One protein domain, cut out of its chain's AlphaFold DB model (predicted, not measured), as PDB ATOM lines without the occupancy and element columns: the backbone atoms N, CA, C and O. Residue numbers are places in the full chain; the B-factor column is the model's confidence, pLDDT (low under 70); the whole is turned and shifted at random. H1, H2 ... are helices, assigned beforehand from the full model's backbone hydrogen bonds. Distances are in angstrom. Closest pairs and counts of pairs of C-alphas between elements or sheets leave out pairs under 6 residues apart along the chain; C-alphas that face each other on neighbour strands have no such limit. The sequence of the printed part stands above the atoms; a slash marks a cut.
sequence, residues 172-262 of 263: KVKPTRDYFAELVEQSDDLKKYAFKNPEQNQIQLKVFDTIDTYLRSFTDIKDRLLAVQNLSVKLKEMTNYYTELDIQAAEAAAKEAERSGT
ATOM      1  N   LYS A 172      24.157 -45.287  18.497       57.84
ATOM      2  CA  LYS A 172      23.105 -45.432  19.504       57.84
ATOM      3  C   LYS A 172      23.244 -46.822  20.122       57.84
ATOM      4  O   LYS A 172      22.663 -47.783  19.630       57.84
ATOM      5  N   VAL A 173      24.066 -46.930  21.156       59.81
ATOM      6  CA  VAL A 173      24.045 -48.060  22.067       59.81
ATOM      7  C   VAL A 173      22.683 -47.960  22.727       59.81
ATOM      8  O   VAL A 173      22.400 -46.967  23.393       59.81
ATOM      9  N   LYS A 174      21.785 -48.893  22.401       69.00
ATOM     10  CA  LYS A 174      20.460 -48.942  23.010       69.00
ATOM     11  C   LYS A 174      20.665 -49.597  24.374       69.00
ATOM     12  O   LYS A 174      20.898 -50.802  24.390       69.00
ATOM     13  N   PRO A 175      20.658 -48.830  25.473       71.81
ATOM     14  CA  PRO A 175      20.911 -49.410  26.777       71.81
ATOM     15  C   PRO A 175      19.787 -50.390  27.105       71.81
ATOM     16  O   PRO A 175      18.625 -50.147  26.756       71.81
ATOM     17  N   THR A 176      20.126 -51.506  27.747       76.00
ATOM     18  CA  THR A 176      19.123 -52.519  28.116       76.00
ATOM     19  C   THR A 176      18.158 -52.002  29.187       76.00
ATOM     20  O   THR A 176      17.002 -52.417  29.227       76.00
ATOM     21  N   ARG A 177      18.622 -51.069  30.027       81.56
ATOM     22  CA  ARG A 177      17.892 -50.434  31.136       81.56
ATOM     23  C   ARG A 177      18.368 -48.996  31.361       81.56
ATOM     24  O   ARG A 177      19.382 -48.582  30.806       81.56
ATOM     25  N   ASP A 178      17.628 -48.222  32.151       82.81
ATOM     26  CA  ASP A 178      17.972 -46.829  32.461       82.81
ATOM     27  C   ASP A 178      18.848 -46.734  33.719       82.81
ATOM     28  O   ASP A 178      18.386 -46.370  34.799       82.81
ATOM     29  N   TYR A 179      20.130 -47.063  33.567       83.69
ATOM     30  CA  TYR A 179      21.119 -47.063  34.651       83.69
ATOM     31  C   TYR A 179      21.231 -45.713  35.364       83.69
ATOM     32  O   TYR A 179      21.518 -45.662  36.557       83.69
ATOM     33  N   PHE A 180      21.004 -44.608  34.647       84.56
ATOM     34  CA  PHE A 180      21.011 -43.280  35.255       84.56
ATOM     35  C   PHE A 180      19.903 -43.119  36.304       84.56
ATOM     36  O   PHE A 180      20.170 -42.607  37.386       84.56
ATOM     37  N   ALA A 181      18.680 -43.568  36.005       84.19
ATOM     38  CA  ALA A 181      17.566 -43.491  36.950       84.19
ATOM     39  C   ALA A 181      17.826 -44.365  38.189       84.19
ATOM     40  O   ALA A 181      17.662 -43.889  39.309       84.19
ATOM     41  N   GLU A 182      18.337 -45.586  37.986       84.25
ATOM     42  CA  GLU A 182      18.705 -46.503  39.076       84.25
ATOM     43  C   GLU A 182      19.759 -45.892  40.016       84.25
ATOM     44  O   GLU A 182      19.640 -45.985  41.236       84.25
ATOM     45  N   LEU A 183      20.782 -45.232  39.460       81.06
ATOM     46  CA  LEU A 183      21.822 -44.568  40.252       81.06
ATOM     47  C   LEU A 183      21.281 -43.371  41.039       81.06
ATOM     48  O   LEU A 183      21.686 -43.170  42.183       81.06
ATOM     49  N   VAL A 184      20.383 -42.584  40.439       82.00
ATOM     50  CA  VAL A 184      19.774 -41.422  41.102       82.00
ATOM     51  C   VAL A 184      18.895 -41.864  42.272       82.00
ATOM     52  O   VAL A 184      19.021 -41.300  43.357       82.00
ATOM     53  N   GLU A 185      18.077 -42.904  42.096       80.94
ATOM     54  CA  GLU A 185      17.226 -43.467  43.159       80.94
ATOM     55  C   GLU A 185      18.029 -44.025  44.342       80.94
ATOM     56  O   GLU A 185      17.564 -43.998  45.476       80.94
ATOM     57  N   GLN A 186      19.252 -44.501  44.102       73.31
ATOM     58  CA  GLN A 186      20.145 -45.016  45.147       73.31
ATOM     59  C   GLN A 186      20.985 -43.920  45.831       73.31
ATOM     60  O   GLN A 186      21.735 -44.199  46.777       73.31
ATOM     61  N   SER A 187      20.917 -42.680  45.343       67.06
ATOM     62  CA  SER A 187      21.805 -41.586  45.744       67.06
ATOM     63  C   SER A 187      21.161 -40.631  46.755       67.06
ATOM     64  O   SER A 187      20.928 -39.465  46.473       67.06
ATOM     65  N   ASP A 188      20.927 -41.105  47.980       58.09
ATOM     66  CA  ASP A 188      20.355 -40.260  49.047       58.09
ATOM     67  C   ASP A 188      21.352 -39.275  49.690       58.09
ATOM     68  O   ASP A 188      20.951 -38.404  50.459       58.09
ATOM     69  N   ASP A 189      22.661 -39.390  49.421       56.56
ATOM     70  CA  ASP A 189      23.666 -38.640  50.185       56.56
ATOM     71  C   ASP A 189      24.799 -38.070  49.317       56.56
ATOM     72  O   ASP A 189      25.668 -38.791  48.811       56.56
ATOM     73  N   LEU A 190      24.832 -36.735  49.224       53.22
ATOM     74  CA  LEU A 190      25.902 -35.943  48.601       53.22
ATOM     75  C   LEU A 190      27.275 -36.166  49.285       53.22
ATOM     76  O   LEU A 190      28.297 -35.688  48.809       53.22
ATOM     77  N   LYS A 191      27.358 -36.883  50.411       53.84
ATOM     78  CA  LYS A 191      28.631 -37.162  51.107       53.84
ATOM     79  C   LYS A 191      29.493 -38.253  50.455       53.84
ATOM     80  O   LYS A 191      30.619 -38.472  50.896       53.84
ATOM     81  N   LYS A 192      29.012 -38.923  49.401       56.72
ATOM     82  CA  LYS A 192      29.712 -40.040  48.731       56.72
ATOM     83  C   LYS A 192      30.619 -39.640  47.551       56.72
ATOM     84  O   LYS A 192      31.136 -40.525  46.877       56.72
ATOM     85  N   TYR A 193      30.854 -38.350  47.289       59.22
ATOM     86  CA  TYR A 193      31.593 -37.905  46.088       59.22
ATOM     87  C   TYR A 193      33.114 -38.098  46.112       59.22
ATOM     88  O   TYR A 193      33.760 -37.823  45.106       59.22
ATOM     89  N   ALA A 194      33.707 -38.570  47.209       65.00
ATOM     90  CA  ALA A 194      35.146 -38.801  47.248       65.00
ATOM     91  C   ALA A 194      35.521 -40.057  46.440       65.00
ATOM     92  O   ALA A 194      35.334 -41.191  46.888       65.00
ATOM     93  N   PHE A 195      36.106 -39.858  45.261       75.12
ATOM     94  CA  PHE A 195      36.829 -40.907  44.555       75.12
ATOM     95  C   PHE A 195      38.064 -41.322  45.357       75.12
ATOM     96  O   PHE A 195      38.709 -40.509  46.025       75.12
ATOM     97  N   LYS A 196      38.437 -42.603  45.245       78.56
ATOM     98  CA  LYS A 196      39.665 -43.138  45.856       78.56
ATOM     99  C   LYS A 196      40.930 -42.464  45.310       78.56
ATOM    100  O   LYS A 196      41.944 -42.442  45.997       78.56
ATOM    101  N   ASN A 197      40.874 -41.926  44.089       86.31
ATOM    102  CA  ASN A 197      41.982 -41.222  43.452       86.31
ATOM    103  C   ASN A 197      41.863 -39.693  43.674       86.31
ATOM    104  O   ASN A 197      40.903 -39.083  43.193       86.31
ATOM    105  N   PRO A 198      42.849 -39.053  44.333       84.50
ATOM    106  CA  PRO A 198      42.879 -37.602  44.529       84.50
ATOM    107  C   PRO A 198      42.827 -36.779  43.235       84.50
ATOM    108  O   PRO A 198      42.195 -35.724  43.210       84.50
ATOM    109  N   GLU A 199      43.441 -37.250  42.147       85.81
ATOM    110  CA  GLU A 199      43.416 -36.552  40.854       85.81
ATOM    111  C   GLU A 199      42.006 -36.537  40.258       85.81
ATOM    112  O   GLU A 199      41.555 -35.516  39.740       85.81
ATOM    113  N   GLN A 200      41.266 -37.642  40.396       83.44
ATOM    114  CA  GLN A 200      39.872 -37.722  39.952       83.44
ATOM    115  C   GLN A 200      38.976 -36.767  40.751       83.44
ATOM    116  O   GLN A 200      38.112 -36.118  40.163       83.44
ATOM    117  N   ASN A 201      39.230 -36.602  42.055       84.50
ATOM    118  CA  ASN A 201      38.538 -35.598  42.873       84.50
ATOM    119  C   ASN A 201      38.831 -34.171  42.396       84.50
ATOM    120  O   ASN A 201      37.915 -33.364  42.263       84.50
ATOM    121  N   GLN A 202      40.090 -33.849  42.086       85.06
ATOM    122  CA  GLN A 202      40.436 -32.525  41.557       85.06
ATOM    123  C   GLN A 202      39.767 -32.251  40.207       85.06
ATOM    124  O   GLN A 202      39.280 -31.145  39.971       85.06
ATOM    125  N   ILE A 203      39.726 -33.247  39.320       86.94
ATOM    126  CA  ILE A 203      39.037 -33.137  38.031       86.94
ATOM    127  C   ILE A 203      37.536 -32.918  38.251       86.94
ATOM    128  O   ILE A 203      36.961 -32.026  37.630       86.94
ATOM    129  N   GLN A 204      36.911 -33.665  39.164       85.81
ATOM    130  CA  GLN A 204      35.493 -33.510  39.488       85.81
ATOM    131  C   GLN A 204      35.171 -32.097  39.991       85.81
ATOM    132  O   GLN A 204      34.230 -31.476  39.501       85.81
ATOM    133  N   LEU A 205      35.977 -31.556  40.909       87.19
ATOM    134  CA  LEU A 205      35.783 -30.195  41.416       87.19
ATOM    135  C   LEU A 205      35.897 -29.144  40.304       87.19
ATOM    136  O   LEU A 205      35.080 -28.229  40.249       87.19
ATOM    137  N   LYS A 206      36.848 -29.301  39.373       89.38
ATOM    138  CA  LYS A 206      36.957 -28.418  38.195       89.38
ATOM    139  C   LYS A 206      35.725 -28.502  37.293       89.38
ATOM    140  O   LYS A 206      35.286 -27.485  36.760       89.38
ATOM    141  N   VAL A 207      35.156 -29.696  37.119       90.06
ATOM    142  CA  VAL A 207      33.911 -29.877  36.359       90.06
ATOM    143  C   VAL A 207      32.749 -29.169  37.054       90.06
ATOM    144  O   VAL A 207      32.001 -28.463  36.384       90.06
ATOM    145  N   PHE A 208      32.620 -29.291  38.379       89.88
ATOM    146  CA  PHE A 208      31.579 -28.592  39.140       89.88
ATOM    147  C   PHE A 208      31.693 -27.072  39.019       89.88
ATOM    148  O   PHE A 208      30.694 -26.418  38.726       89.88
ATOM    149  N   ASP A 209      32.900 -26.521  39.152       91.19
ATOM    150  CA  ASP A 209      33.159 -25.085  38.989       91.19
ATOM    151  C   ASP A 209      32.836 -24.589  37.566       91.19
ATOM    152  O   ASP A 209      32.220 -23.539  37.366       91.19
ATOM    153  N   THR A 210      33.165 -25.399  36.556       93.44
ATOM    154  CA  THR A 210      32.843 -25.098  35.153       93.44
ATOM    155  C   THR A 210      31.332 -25.100  34.909       93.44
ATOM    156  O   THR A 210      30.819 -24.216  34.222       93.44
ATOM    157  N   ILE A 211      30.604 -26.070  35.476       93.88
ATOM    158  CA  ILE A 211      29.140 -26.137  35.379       93.88
ATOM    159  C   ILE A 211      28.505 -24.936  36.091       93.88
ATOM    160  O   ILE A 211      27.625 -24.305  35.511       93.88
ATOM    161  N   ASP A 212      28.960 -24.579  37.297       93.25
ATOM    162  CA  ASP A 212      28.456 -23.407  38.028       93.25
ATOM    163  C   ASP A 212      28.677 -22.117  37.228       93.25
ATOM    164  O   ASP A 212      27.739 -21.351  36.998       93.25
ATOM    165  N   THR A 213      29.887 -21.918  36.700       95.19
ATOM    166  CA  THR A 213      30.221 -20.768  35.845       95.19
ATOM    167  C   THR A 213      29.336 -20.711  34.597       95.19
ATOM    168  O   THR A 213      28.785 -19.656  34.273       95.19
ATOM    169  N   TYR A 214      29.140 -21.845  33.916       95.88
ATOM    170  CA  TYR A 214      28.242 -21.942  32.766       95.88
ATOM    171  C   TYR A 214      26.804 -21.561  33.141       95.88
ATOM    172  O   TYR A 214      26.198 -20.730  32.468       95.88
ATOM    173  N   LEU A 215      26.264 -22.083  34.243       95.44
ATOM    174  CA  LEU A 215      24.898 -21.774  34.672       95.44
ATOM    175  C   LEU A 215      24.720 -20.312  35.114       95.44
ATOM    176  O   LEU A 215      23.659 -19.724  34.884       95.44
ATOM    177  N   ARG A 216      25.755 -19.695  35.696       94.62
ATOM    178  CA  ARG A 216      25.770 -18.265  36.048       94.62
ATOM    179  C   ARG A 216      25.828 -17.344  34.835       94.62
ATOM    180  O   ARG A 216      25.419 -16.192  34.955       94.62
ATOM    181  N   SER A 217      26.295 -17.831  33.685       95.81
ATOM    182  CA  SER A 217      26.335 -17.026  32.458       95.81
ATOM    183  C   SER A 217      24.940 -16.679  31.913       95.81
ATOM    184  O   SER A 217      24.798 -15.715  31.165       95.81
ATOM    185  N   PHE A 218      23.898 -17.412  32.326       95.25
ATOM    186  CA  PHE A 218      22.511 -17.141  31.951       95.25
ATOM    187  C   PHE A 218      21.858 -16.127  32.895       95.25
ATOM    188  O   PHE A 218      21.742 -16.359  34.105       95.25
ATOM    189  N   THR A 219      21.374 -15.022  32.327       93.56
ATOM    190  CA  THR A 219      20.635 -13.979  33.053       93.56
ATOM    191  C   THR A 219      19.177 -14.357  33.307       93.56
ATOM    192  O   THR A 219      18.629 -13.983  34.342       93.56
ATOM    193  N   ASP A 220      18.553 -15.109  32.393       96.00
ATOM    194  CA  ASP A 220      17.164 -15.564  32.506       96.00
ATOM    195  C   ASP A 220      17.073 -16.943  33.185       96.00
ATOM    196  O   ASP A 220      17.845 -17.864  32.903       96.00
ATOM    197  N   ILE A 221      16.110 -17.091  34.099       94.75
ATOM    198  CA  ILE A 221      15.908 -18.333  34.852       94.75
ATOM    199  C   ILE A 221      15.422 -19.487  33.969       94.75
ATOM    200  O   ILE A 221      15.818 -20.626  34.200       94.75
ATOM    201  N   LYS A 222      14.596 -19.222  32.954       95.19
ATOM    202  CA  LYS A 222      14.097 -20.240  32.024       95.19
ATOM    203  C   LYS A 222      15.238 -20.800  31.189       95.19
ATOM    204  O   LYS A 222      15.347 -22.018  31.077       95.19
ATOM    205  N   ASP A 223      16.120 -19.938  30.687       94.12
ATOM    206  CA  ASP A 223      17.298 -20.363  29.923       94.12
ATOM    207  C   ASP A 223      18.260 -21.174  30.793       94.12
ATOM    208  O   ASP A 223      18.751 -22.223  30.373       94.12
ATOM    209  N   ARG A 224      18.462 -20.751  32.049       96.44
ATOM    210  CA  ARG A 224      19.259 -21.512  33.017       96.44
ATOM    211  C   ARG A 224      18.654 -22.890  33.299       96.44
ATOM    212  O   ARG A 224      19.384 -23.878  33.309       96.44
ATOM    213  N   LEU A 225      17.339 -22.982  33.510       93.69
ATOM    214  CA  LEU A 225      16.649 -24.259  33.739       93.69
ATOM    215  C   LEU A 225      16.719 -25.173  32.509       93.69
ATOM    216  O   LEU A 225      16.971 -26.369  32.655       93.69
ATOM    217  N   LEU A 226      16.572 -24.618  31.304       92.62
ATOM    218  CA  LEU A 226      16.750 -25.358  30.055       92.62
ATOM    219  C   LEU A 226      18.193 -25.869  29.907       92.62
ATOM    220  O   LEU A 226      18.410 -27.014  29.512       92.62
ATOM    221  N   ALA A 227      19.186 -25.056  30.270       92.75
ATOM    222  CA  ALA A 227      20.590 -25.457  30.272       92.75
ATOM    223  C   ALA A 227      20.852 -26.621  31.245       92.75
ATOM    224  O   ALA A 227      21.523 -27.583  30.868       92.75
ATOM    225  N   VAL A 228      20.274 -26.580  32.453       93.31
ATOM    226  CA  VAL A 228      20.321 -27.697  33.414       93.31
ATOM    227  C   VAL A 228      19.662 -28.944  32.830       93.31
ATOM    228  O   VAL A 228      20.256 -30.018  32.866       93.31
ATOM    229  N   GLN A 229      18.470 -28.816  32.241       90.38
ATOM    230  CA  GLN A 229      17.770 -29.942  31.620       90.38
ATOM    231  C   GLN A 229      18.618 -30.601  30.522       90.38
ATOM    232  O   GLN A 229      18.741 -31.826  30.491       90.38
ATOM    233  N   ASN A 230      19.250 -29.804  29.658       90.81
ATOM    234  CA  ASN A 230      20.128 -30.302  28.600       90.81
ATOM    235  C   ASN A 230      21.346 -31.051  29.165       90.81
ATOM    236  O   ASN A 230      21.701 -32.115  28.651       90.81
ATOM    237  N   LEU A 231      21.961 -30.540  30.239       92.56
ATOM    238  CA  LEU A 231      23.049 -31.232  30.938       92.56
ATOM    239  C   LEU A 231      22.579 -32.567  31.528       92.56
ATOM    240  O   LEU A 231      23.252 -33.577  31.332       92.56
ATOM    241  N   SER A 232      21.413 -32.605  32.177       88.69
ATOM    242  CA  SER A 232      20.848 -33.830  32.757       88.69
ATOM    243  C   SER A 232      20.567 -34.899  31.703       88.69
ATOM    244  O   SER A 232      20.943 -36.058  31.880       88.69
ATOM    245  N   VAL A 233      19.967 -34.518  30.568       85.88
ATOM    246  CA  VAL A 233      19.764 -35.435  29.433       85.88
ATOM    247  C   VAL A 233      21.107 -35.973  28.948       85.88
ATOM    248  O   VAL A 233      21.241 -37.175  28.712       85.88
ATOM    249  N   LYS A 234      22.129 -35.114  28.854       85.75
ATOM    250  CA  LYS A 234      23.443 -35.543  28.379       85.75
ATOM    251  C   LYS A 234      24.158 -36.480  29.352       85.75
ATOM    252  O   LYS A 234      24.753 -37.464  28.915       85.75
ATOM    253  N   LEU A 235      24.071 -36.210  30.652       88.06
ATOM    254  CA  LEU A 235      24.605 -37.081  31.701       88.06
ATOM    255  C   LEU A 235      23.925 -38.451  31.687       88.06
ATOM    256  O   LEU A 235      24.615 -39.468  31.779       88.06
ATOM    257  N   LYS A 236      22.604 -38.492  31.485       85.69
ATOM    258  CA  LYS A 236      21.859 -39.741  31.300       85.69
ATOM    259  C   LYS A 236      22.358 -40.529  30.089       85.69
ATOM    260  O   LYS A 236      22.663 -41.713  30.221       85.69
ATOM    261  N   GLU A 237      22.495 -39.885  28.928       84.38
ATOM    262  CA  GLU A 237      23.045 -40.531  27.726       84.38
ATOM    263  C   GLU A 237      24.452 -41.092  27.967       84.38
ATOM    264  O   GLU A 237      24.736 -42.223  27.577       84.38
ATOM    265  N   MET A 238      25.331 -40.317  28.610       84.75
ATOM    266  CA  MET A 238      26.701 -40.738  28.912       84.75
ATOM    267  C   MET A 238      26.737 -41.932  29.857       84.75
ATOM    268  O   MET A 238      27.445 -42.894  29.577       84.75
ATOM    269  N   THR A 239      25.970 -41.874  30.944       85.44
ATOM    270  CA  THR A 239      25.911 -42.933  31.957       85.44
ATOM    271  C   THR A 239      25.474 -44.241  31.320       85.44
ATOM    272  O   THR A 239      26.190 -45.232  31.386       85.44
ATOM    273  N   ASN A 240      24.353 -44.221  30.599       85.44
ATOM    274  CA  ASN A 240      23.835 -45.410  29.933       85.44
ATOM    275  C   ASN A 240      24.802 -45.943  28.859       85.44
ATOM    276  O   ASN A 240      24.965 -47.151  28.730       85.44
ATOM    277  N   TYR A 241      25.469 -45.060  28.110       83.00
ATOM    278  CA  TYR A 241      26.448 -45.455  27.095       83.00
ATOM    279  C   TYR A 241      27.678 -46.148  27.692       83.00
ATOM    280  O   TYR A 241      28.064 -47.210  27.207       83.00
ATOM    281  N   TYR A 242      28.306 -45.555  28.712       83.75
ATOM    282  CA  TYR A 242      29.522 -46.116  29.307       83.75
ATOM    283  C   TYR A 242      29.235 -47.410  30.067       83.75
ATOM    284  O   TYR A 242      29.952 -48.382  29.860       83.75
ATOM    285  N   THR A 243      28.145 -47.471  30.837       84.75
ATOM    286  CA  THR A 243      27.768 -48.703  31.546       84.75
ATOM    287  C   THR A 243      27.534 -49.863  30.581       84.75
ATOM    288  O   THR A 243      27.997 -50.974  30.820       84.75
ATOM    289  N   GLU A 244      26.853 -49.621  29.461       83.06
ATOM    290  CA  GLU A 244      26.600 -50.675  28.477       83.06
ATOM    291  C   GLU A 244      27.886 -51.107  27.745       83.06
ATOM    292  O   GLU A 244      28.058 -52.291  27.462       83.06
ATOM    293  N   LEU A 245      28.814 -50.181  27.467       81.94
ATOM    294  CA  LEU A 245      30.132 -50.537  26.929       81.94
ATOM    295  C   LEU A 245      30.925 -51.420  27.896       81.94
ATOM    296  O   LEU A 245      31.519 -52.405  27.460       81.94
ATOM    297  N   ASP A 246      30.915 -51.087  29.186       84.62
ATOM    298  CA  ASP A 246      31.617 -51.856  30.211       84.62
ATOM    299  C   ASP A 246      31.026 -53.270  30.343       84.62
ATOM    300  O   ASP A 246      31.773 -54.247  30.421       84.62
ATOM    301  N   ILE A 247      29.694 -53.402  30.278       85.44
ATOM    302  CA  ILE A 247      29.006 -54.705  30.261       85.44
ATOM    303  C   ILE A 247      29.413 -55.519  29.028       85.44
ATOM    304  O   ILE A 247      29.821 -56.671  29.163       85.44
ATOM    305  N   GLN A 248      29.368 -54.929  27.830       82.62
ATOM    306  CA  GLN A 248      29.747 -55.622  26.593       82.62
ATOM    307  C   GLN A 248      31.214 -56.067  26.602       82.62
ATOM    308  O   GLN A 248      31.528 -57.165  26.138       82.62
ATOM    309  N   ALA A 249      32.113 -55.240  27.141       83.50
ATOM    310  CA  ALA A 249      33.522 -55.582  27.291       83.50
ATOM    311  C   ALA A 249      33.721 -56.747  28.274       83.50
ATOM    312  O   ALA A 249      34.473 -57.676  27.976       83.50
ATOM    313  N   ALA A 250      33.013 -56.737  29.407       86.62
ATOM    314  CA  ALA A 250      33.051 -57.825  30.383       86.62
ATOM    315  C   ALA A 250      32.504 -59.141  29.804       86.62
ATOM    316  O   ALA A 250      33.118 -60.195  29.977       86.62
ATOM    317  N   GLU A 251      31.395 -59.094  29.060       86.75
ATOM    318  CA  GLU A 251      30.831 -60.263  28.376       86.75
ATOM    319  C   GLU A 251      31.764 -60.823  27.296       86.75
ATOM    320  O   GLU A 251      31.873 -62.042  27.139       86.75
ATOM    321  N   ALA A 252      32.435 -59.954  26.534       83.00
ATOM    322  CA  ALA A 252      33.417 -60.367  25.536       83.00
ATOM    323  C   ALA A 252      34.623 -61.053  26.195       83.00
ATOM    324  O   ALA A 252      35.007 -62.143  25.769       83.00
ATOM    325  N   ALA A 253      35.154 -60.470  27.274       84.75
ATOM    326  CA  ALA A 253      36.258 -61.045  28.040       84.75
ATOM    327  C   ALA A 253      35.889 -62.403  28.665       84.75
ATOM    328  O   ALA A 253      36.685 -63.340  28.618       84.75
ATOM    329  N   ALA A 254      34.668 -62.545  29.193       83.56
ATOM    330  CA  ALA A 254      34.172 -63.815  29.728       83.56
ATOM    331  C   ALA A 254      34.081 -64.903  28.641       83.56
ATOM    332  O   ALA A 254      34.562 -66.018  28.838       83.56
ATOM    333  N   LYS A 255      33.550 -64.564  27.457       83.38
ATOM    334  CA  LYS A 255      33.477 -65.484  26.305       83.38
ATOM    335  C   LYS A 255      34.857 -65.891  25.784       83.38
ATOM    336  O   LYS A 255      35.028 -67.019  25.320       83.38
ATOM    337  N   GLU A 256      35.842 -64.997  25.821       78.88
ATOM    338  CA  GLU A 256      37.229 -65.318  25.461       78.88
ATOM    339  C   GLU A 256      37.897 -66.226  26.499       78.88
ATOM    340  O   GLU A 256      38.560 -67.196  26.121       78.88
ATOM    341  N   ALA A 257      37.663 -65.983  27.791       77.06
ATOM    342  CA  ALA A 257      38.165 -66.828  28.869       77.06
ATOM    343  C   ALA A 257      37.620 -68.265  28.768       77.06
ATOM    344  O   ALA A 257      38.406 -69.214  28.795       77.06
ATOM    345  N   GLU A 258      36.313 -68.437  28.534       75.94
ATOM    346  CA  GLU A 258      35.681 -69.751  28.319       75.94
ATOM    347  C   GLU A 258      36.259 -70.485  27.097       75.94
ATOM    348  O   GLU A 258      36.564 -71.679  27.157       75.94
ATOM    349  N   ARG A 259      36.505 -69.767  25.992       70.94
ATOM    350  CA  ARG A 259      37.143 -70.335  24.789       70.94
ATOM    351  C   ARG A 259      38.600 -70.741  25.018       70.94
ATOM    352  O   ARG A 259      39.066 -71.687  24.387       70.94
ATOM    353  N   SER A 260      39.321 -70.042  25.893       69.69
ATOM    354  CA  SER A 260      40.727 -70.329  26.211       69.69
ATOM    355  C   SER A 260      40.915 -71.451  27.242       69.69
ATOM    356  O   SER A 260      41.942 -72.123  27.213       69.69
ATOM    357  N   GLY A 261      39.919 -71.694  28.102       57.53
ATOM    358  CA  GLY A 261      39.926 -72.750  29.123       57.53
ATOM    359  C   GLY A 261      39.449 -74.129  28.651       57.53
ATOM    360  O   GLY A 261      39.397 -75.050  29.458       57.53
ATOM    361  N   THR A 262      39.103 -74.288  27.367       51.16
ATOM    362  CA  THR A 262      38.647 -75.566  26.777       51.16
ATOM    363  C   THR A 262      39.747 -76.258  25.942       51.16
ATOM    364  O   THR A 262      39.454 -76.911  24.942       51.16
TER     365      THR A 262
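This is residues 172 to 262 of the 263 residues of an uncharacterized protein of Treponema phagedenis (UniProt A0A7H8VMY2). The model is a long helical hairpin opened into a narrow V: the very long, nearly straight helix H3 makes the longest axis, and H2 is joined to its first end by a tight turn and spreads away from it. The short helix H1 packs on the middle part of H3, and a long loop runs from H1 to the far end of H2, while the last part of H3 sticks out free from residue 246 on. The printed part has 91 residues with three named helices, in the order H1, H2, H3, and no named strand; the class is all helix. The whole is only just loose, close to extended, with a radius of gyration of the C-alphas of 18.0 A, and it spans 64 by 32 by 23 A.

The printed part begins at Lys 172, with its C-alpha at (23.105, -45.432, 19.504). H1 is residues 179 to 185, 10.0 A from first to last C-alpha, and begins at C-alpha 179 at (21.119, -47.063, 34.651). H2 is residues 198 to 216, 27.2 A long in the same measure. H3 is residues 221 to 260, 58.3 A from C-alpha 221 at (15.908, -18.333, 34.852) to C-alpha 260 at (40.727, -70.329, 26.211).

H1 touches H3, and H3 touches H1 with residues 235 to 243 alone; the closest C-alphas of the two are those of Phe 180 and Lys 236, 5.4 A apart. The lines of H1 and H3 stand at a steep tilt of 60 degrees, and they run opposite ways. H2 and H3 form a helical hairpin, opposite ways at a shallow tilt of 30 degrees. They touch with residues 215 to 216 of H2 and 224 to 228 of H3 alone, and their closest C-alphas are those of Leu 215 and Arg 224, 5.9 A apart; their centres are 19.9 A apart. H1 and H2 are apart. In H1, H2 and H3 every O i to N i+4 pair is within hydrogen-bond range.

The two C-alphas farthest apart are those of Thr 219 and Thr 262, at 64.5 A. Residues 184 to 192 stand free, and so do residues 246 to 262, of which 246 to 260 belong to H3. Without these stretches the body has 65 residues and spans 39 by 31 by 19 A. The link from H1 to H2 is long, with 12 residues, and the link from H2 to H3 is tight, with 4. The printed part has no cut. Its mean pLDDT is 82.3, with values under 70 at residues 172 to 174, 187 to 194 and 260 to 262.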